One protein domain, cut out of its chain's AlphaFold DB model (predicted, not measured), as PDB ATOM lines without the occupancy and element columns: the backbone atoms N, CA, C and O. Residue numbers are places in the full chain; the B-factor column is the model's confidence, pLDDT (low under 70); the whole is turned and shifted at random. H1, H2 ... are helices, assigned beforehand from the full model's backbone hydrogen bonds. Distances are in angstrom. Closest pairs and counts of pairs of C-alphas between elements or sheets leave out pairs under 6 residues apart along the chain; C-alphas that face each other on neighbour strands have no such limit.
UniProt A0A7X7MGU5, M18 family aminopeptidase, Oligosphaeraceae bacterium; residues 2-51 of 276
ATOM      1  N   LEU A   2     117.316 104.605  76.052       68.75
ATOM      2  CA  LEU A   2     116.277 105.597  76.328       68.75
ATOM      3  C   LEU A   2     115.045 105.209  75.503       68.75
ATOM      4  O   LEU A   2     115.142 105.097  74.285       68.75
ATOM      5  N   ASN A   3     113.911 104.957  76.158       82.12
ATOM      6  CA  ASN A   3     112.656 104.677  75.463       82.12
ATOM      7  C   ASN A   3     111.948 105.991  75.140       82.12
ATOM      8  O   ASN A   3     111.770 106.838  76.015       82.12
ATOM      9  N   VAL A   4     111.511 106.136  73.894       84.94
ATOM     10  CA  VAL A   4     110.768 107.309  73.432       84.94
ATOM     11  C   VAL A   4     109.314 107.166  73.858       84.94
ATOM     12  O   VAL A   4     108.660 106.168  73.561       84.94
ATOM     13  N   LEU A   5     108.798 108.172  74.559       88.44
ATOM     14  CA  LEU A   5     107.415 108.197  75.024       88.44
ATOM     15  C   LEU A   5     106.578 109.087  74.097       88.44
ATOM     16  O   LEU A   5     106.544 110.301  74.260       88.44
ATOM     17  N   LEU A   6     105.902 108.474  73.121       87.56
ATOM     18  CA  LEU A   6     105.056 109.176  72.138       87.56
ATOM     19  C   LEU A   6     103.617 109.407  72.623       87.56
ATOM     20  O   LEU A   6     103.001 110.426  72.320       87.56
ATOM     21  N   GLY A   7     103.068 108.469  73.391       88.44
ATOM     22  CA  GLY A   7     101.725 108.577  73.949       88.44
ATOM     23  C   GLY A   7     101.246 107.263  74.554       88.44
ATOM     24  O   GLY A   7     101.781 106.198  74.270       88.44
ATOM     25  N   SER A   8     100.238 107.351  75.422       90.94
ATOM     26  CA  SER A   8      99.742 106.213  76.214       90.94
ATOM     27  C   SER A   8      98.228 106.015  76.143       90.94
ATOM     28  O   SER A   8      97.691 105.088  76.746       90.94
ATOM     29  N   ARG A   9      97.507 106.899  75.444       91.62
ATOM     30  CA  ARG A   9      96.043 106.857  75.398       91.62
ATOM     31  C   ARG A   9      95.594 105.934  74.254       91.62
ATOM     32  O   ARG A   9      96.057 106.138  73.138       91.62
ATOM     33  N   PRO A  10      94.665 104.988  74.468       89.50
ATOM     34  CA  PRO A  10      94.069 104.211  73.380       89.50
ATOM     35  C   PRO A  10      92.975 105.006  72.648       89.50
ATOM     36  O   PRO A  10      92.546 106.071  73.119       89.50
ATOM     37  N   VAL A  11      92.511 104.511  71.497       86.94
ATOM     38  CA  VAL A  11      91.271 104.994  70.852       86.94
ATOM     39  C   VAL A  11      90.051 104.825  71.780       86.94
ATOM     40  O   VAL A  11      90.047 103.975  72.667       86.94
ATOM     41  N   SER A  12      89.037 105.688  71.644       80.00
ATOM     42  CA  SER A  12      87.851 105.689  72.519       80.00
ATOM     43  C   SER A  12      86.782 104.671  72.104       80.00
ATOM     44  O   SER A  12      86.604 104.435  70.916       80.00
ATOM     45  N   GLY A  13      85.988 104.208  73.082       66.62
ATOM     46  CA  GLY A  13      84.907 103.202  73.021       66.62
ATOM     47  C   GLY A  13      83.994 103.132  71.780       66.62
ATOM     48  O   GLY A  13      83.445 102.074  71.497       66.62
ATOM     49  N   LYS A  14      83.793 104.236  71.048       62.19
ATOM     50  CA  LYS A  14      82.958 104.261  69.830       62.19
ATOM     51  C   LYS A  14      83.645 103.649  68.603       62.19
ATOM     52  O   LYS A  14      82.944 103.176  67.721       62.19
ATOM     53  N   ASP A  15      84.975 103.604  68.606       58.34
ATOM     54  CA  ASP A  15      85.820 102.952  67.595       58.34
ATOM     55  C   ASP A  15      86.493 101.690  68.169       58.34
ATOM     56  O   ASP A  15      87.544 101.254  67.698       58.34
ATOM     57  N   ASP A  16      85.927 101.145  69.252       61.03
ATOM     58  CA  ASP A  16      86.494 100.050  70.041       61.03
ATOM     59  C   ASP A  16      86.132  98.695  69.441       61.03
ATOM     60  O   ASP A  16      85.472  97.857  70.058       61.03
ATOM     61  N   ASP A  17      86.555  98.505  68.195       66.44
ATOM     62  CA  ASP A  17      86.454  97.217  67.537       66.44
ATOM     63  C   ASP A  17      87.339  96.201  68.280       66.44
ATOM     64  O   ASP A  17      88.526  96.434  68.541       66.44
ATOM     65  N   LYS A  18      86.744  95.071  68.672       66.69
ATOM     66  CA  LYS A  18      87.421  94.021  69.448       66.69
ATOM     67  C   LYS A  18      88.531  93.339  68.646       66.69
ATOM     68  O   LYS A  18      89.376  92.684  69.253       66.69
ATOM     69  N   GLU A  19      88.545  93.501  67.323       70.69
ATOM     70  CA  GLU A  19      89.591  92.955  66.456       70.69
ATOM     71  C   GLU A  19      90.887  93.782  66.459       70.69
ATOM     72  O   GLU A  19      91.961  93.256  66.147       70.69
ATOM     73  N   ILE A  20      90.841  95.050  66.886       74.06
ATOM     74  CA  ILE A  20      92.023  95.920  66.913       74.06
ATOM     75  C   ILE A  20      92.851  95.628  68.167       74.06
ATOM     76  O   ILE A  20      92.546  96.082  69.273       74.06
ATOM     77  N   LYS A  21      93.939  94.874  67.978       76.88
ATOM     78  CA  LYS A  21      94.842  94.445  69.061       76.88
ATOM     79  C   LYS A  21      95.662  95.587  69.669       76.88
ATOM     80  O   LYS A  21      95.886  95.572  70.875       76.88
ATOM     81  N   ASP A  22      96.080  96.576  68.873       88.06
ATOM     82  CA  ASP A  22      96.905  97.700  69.343       88.06
ATOM     83  C   ASP A  22      96.191  99.051  69.186       88.06
ATOM     84  O   ASP A  22      96.388  99.825  68.246       88.06
ATOM     85  N   LYS A  23      95.320  99.325  70.159       89.06
ATOM     86  CA  LYS A  23      94.501 100.542  70.222       89.06
ATOM     87  C   LYS A  23      95.324 101.807  70.471       89.06
ATOM     88  O   LYS A  23      94.854 102.903  70.158       89.06
ATOM     89  N   THR A  24      96.520 101.674  71.044       91.31
ATOM     90  CA  THR A  24      97.427 102.802  71.281       91.31
ATOM     91  C   THR A  24      98.139 103.169  69.987       91.31
ATOM     92  O   THR A  24      98.088 104.337  69.602       91.31
ATOM     93  N   LYS A  25      98.697 102.188  69.260       91.12
ATOM     94  CA  LYS A  25      99.284 102.406  67.928       91.12
ATOM     95  C   LYS A  25      98.292 103.082  66.989       91.12
ATOM     96  O   LYS A  25      98.623 104.109  66.402       91.12
ATOM     97  N   LEU A  26      97.059 102.568  66.904       91.19
ATOM     98  CA  LEU A  26      96.035 103.157  66.036       91.19
ATOM     99  C   LEU A  26      95.774 104.629  66.374       91.19
ATOM    100  O   LEU A  26      95.640 105.455  65.474       91.19
ATOM    101  N   ARG A  27      95.717 104.982  67.665       92.12
ATOM    102  CA  ARG A  27      95.526 106.380  68.064       92.12
ATOM    103  C   ARG A  27      96.696 107.253  67.617       92.12
ATOM    104  O   ARG A  27      96.455 108.360  67.153       92.12
ATOM    105  N   ILE A  28      97.932 106.785  67.776       93.44
ATOM    106  CA  ILE A  28      99.117 107.543  67.352       93.44
ATOM    107  C   ILE A  28      99.106 107.764  65.838       93.44
ATOM    108  O   ILE A  28      99.283 108.899  65.411       93.44
ATOM    109  N   LEU A  29      98.807 106.733  65.041       92.69
ATOM    110  CA  LEU A  29      98.676 106.872  63.586       92.69
ATOM    111  C   LEU A  29      97.578 107.872  63.202       92.69
ATOM    112  O   LEU A  29      97.819 108.747  62.380       92.69
ATOM    113  N   ARG A  30      96.408 107.827  63.855       92.88
ATOM    114  CA  ARG A  30      95.352 108.831  63.634       92.88
ATOM    115  C   ARG A  30      95.816 110.246  63.970       92.88
ATOM    116  O   ARG A  30      95.539 111.158  63.208       92.88
ATOM    117  N   LEU A  31      96.548 110.436  65.070       94.31
ATOM    118  CA  LEU A  31      97.082 111.753  65.440       94.31
ATOM    119  C   LEU A  31      98.099 112.276  64.420       94.31
ATOM    120  O   LEU A  31      98.123 113.475  64.150       94.31
ATOM    121  N   LEU A  32      98.941 111.400  63.870       94.06
ATOM    122  CA  LEU A  32      99.896 111.758  62.823       94.06
ATOM    123  C   LEU A  32      99.183 112.107  61.513       94.06
ATOM    124  O   LEU A  32      99.486 113.146  60.928       94.06
ATOM    125  N   GLN A  33      98.177 111.322  61.125       95.44
ATOM    126  CA  GLN A  33      97.348 111.597  59.955       95.44
ATOM    127  C   GLN A  33      96.576 112.912  60.098       95.44
ATOM    128  O   GLN A  33      96.603 113.753  59.209       95.44
ATOM    129  N   GLU A  34      95.915 113.137  61.234       95.94
ATOM    130  CA  GLU A  34      95.133 114.353  61.482       95.94
ATOM    131  C   GLU A  34      96.004 115.615  61.514       95.94
ATOM    132  O   GLU A  34      95.575 116.673  61.057       95.94
ATOM    133  N   LYS A  35      97.216 115.527  62.078       96.25
ATOM    134  CA  LYS A  35      98.082 116.695  62.278       96.25
ATOM    135  C   LYS A  35      98.980 116.996  61.081       96.25
ATOM    136  O   LYS A  35      99.258 118.166  60.825       96.25
ATOM    137  N   TYR A  36      99.461 115.962  60.400       95.00
ATOM    138  CA  TYR A  36     100.498 116.079  59.377       95.00
ATOM    139  C   TYR A  36     100.141 115.384  58.058       95.00
ATOM    140  O   TYR A  36     100.876 115.554  57.093       95.00
ATOM    141  N   GLY A  37      99.039 114.627  57.998       96.00
ATOM    142  CA  GLY A  37      98.667 113.840  56.818       96.00
ATOM    143  C   GLY A  37      99.590 112.651  56.554       96.00
ATOM    144  O   GLY A  37      99.739 112.284  55.398       96.00
ATOM    145  N   ILE A  38     100.241 112.121  57.598       95.06
ATOM    146  CA  ILE A  38     101.215 111.024  57.509       95.06
ATOM    147  C   ILE A  38     100.539 109.677  57.789       95.06
ATOM    148  O   ILE A  38      99.982 109.470  58.877       95.06
ATOM    149  N   GLU A  39     100.697 108.744  56.856       95.19
ATOM    150  CA  GLU A  39     100.258 107.353  56.955       95.19
ATOM    151  C   GLU A  39     101.417 106.409  57.339       95.19
ATOM    152  O   GLU A  39     102.577 106.804  57.437       95.19
ATOM    153  N   GLU A  40     101.120 105.134  57.619       93.00
ATOM    154  CA  GLU A  40     102.150 104.177  58.065       93.00
ATOM    155  C   GLU A  40     103.213 103.902  56.983       93.00
ATOM    156  O   GLU A  40     104.380 103.710  57.316       93.00
ATOM    157  N   GLU A  41     102.831 103.922  55.704       95.88
ATOM    158  CA  GLU A  41     103.752 103.712  54.577       95.88
ATOM    159  C   GLU A  41     104.768 104.853  54.425       95.88
ATOM    160  O   GLU A  41     105.925 104.601  54.085       95.88
ATOM    161  N   ASP A  42     104.391 106.091  54.757       95.88
ATOM    162  CA  ASP A  42     105.262 107.262  54.599       95.88
ATOM    163  C   ASP A  42     106.560 107.133  55.409       95.88
ATOM    164  O   ASP A  42     107.619 107.599  54.980       95.88
ATOM    165  N   PHE A  43     106.516 106.420  56.543       93.50
ATOM    166  CA  PHE A  43     107.692 106.136  57.369       93.50
ATOM    167  C   PHE A  43     108.788 105.361  56.629       93.50
ATOM    168  O   PHE A  43     109.951 105.464  57.013       93.50
ATOM    169  N   CYS A  44     108.461 104.612  55.571       96.06
ATOM    170  CA  CYS A  44     109.459 103.926  54.749       96.06
ATOM    171  C   CYS A  44     110.370 104.894  53.979       96.06
ATOM    172  O   CYS A  44     111.464 104.504  53.579       96.06
ATOM    173  N   SER A  45     109.923 106.133  53.769       95.75
ATOM    174  CA  SER A  45     110.663 107.180  53.053       95.75
ATOM    175  C   SER A  45     110.985 108.402  53.919       95.75
ATOM    176  O   SER A  45     111.546 109.377  53.424       95.75
ATOM    177  N   ALA A  46     110.632 108.357  55.206       93.62
ATOM    178  CA  ALA A  46     110.830 109.458  56.135       93.62
ATOM    179  C   ALA A  46     112.185 109.374  56.845       93.62
ATOM    180  O   ALA A  46     112.692 108.294  57.149       93.62
ATOM    181  N   GLU A  47     112.707 110.539  57.216       92.12
ATOM    182  CA  GLU A  47     113.825 110.681  58.143       92.12
ATOM    183  C   GLU A  47     113.311 111.430  59.379       92.12
ATOM    184  O   GLU A  47     112.904 112.589  59.304       92.12
ATOM    185  N   LEU A  48     113.228 110.726  60.511       88.88
ATOM    186  CA  LEU A  48     112.731 111.273  61.771       88.88
ATOM    187  C   LEU A  48     113.839 111.257  62.813       88.88
ATOM    188  O   LEU A  48     114.345 110.199  63.184       88.88
ATOM    189  N   GLU A  49     114.151 112.436  63.335       92.12
ATOM    190  CA  GLU A  49     115.165 112.615  64.364       92.12
ATOM    191  C   GLU A  49     114.520 112.867  65.725       92.12
ATOM    192  O   GLU A  49     113.593 113.669  65.874       92.12
ATOM    193  N   ILE A  50     115.025 112.178  66.744       92.06
ATOM    194  CA  ILE A  50     114.539 112.305  68.115       92.06
ATOM    195  C   ILE A  50     115.599 113.031  68.917       92.06
ATOM    196  O   ILE A  50     116.668 112.490  69.187       92.06
ATOM    197  N   VAL A  51     115.268 114.252  69.322       94.38
ATOM    198  CA  VAL A  51     116.197 115.158  69.993       94.38
ATOM    199  C   VAL A  51     115.659 115.596  71.359       94.38
ATOM    200  O   VAL A  51     114.442 115.570  71.585       94.38
TER     201      VAL A  51
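What this domain is: This is residues 2 to 51 of the 276 residues of the protein "M18 family aminopeptidase" of Oligosphaeraceae bacterium (UniProt A0A7X7MGU5). With little regular structure, the printed part is a loose open loop: an extended stretch runs from residue 2 to about residue 13, a loop turns back to residue 22, and the helix H1 follows, running back. Beyond H1 come the one-turn helix H2 and a tail, residues 45 to 51. The printed part has 50 residues with two named helices, H1 then H2, and no named strand; the class is all helix, though the named elements hold only 18 residues. The whole is loose, with a radius of gyration of the C-alphas of 12.4 A, and spans 33 by 25 by 18 A.

Where its parts are: Residues 2 to 22 hold no named element. H1, residues 23 to 36, begins at C-alpha 23 (94.501, 100.542, 70.222) and is 19.9 A long. H2, residues 41 to 44, ends at C-alpha 44 (109.459, 103.926, 54.749).

How they stand to each other: H1 and H2 are apart, joined by a tight link of 4 residues. In H1 every O i to N i+4 pair is within hydrogen-bond range; H2 is too short for such a pair.

The domain as a whole: The C-alphas of Lys 18 and Val 51, the two farthest apart, are 35.7 A apart. The printed part has no cut. Residue 2 and residues 13 to 18 have pLDDT under 70.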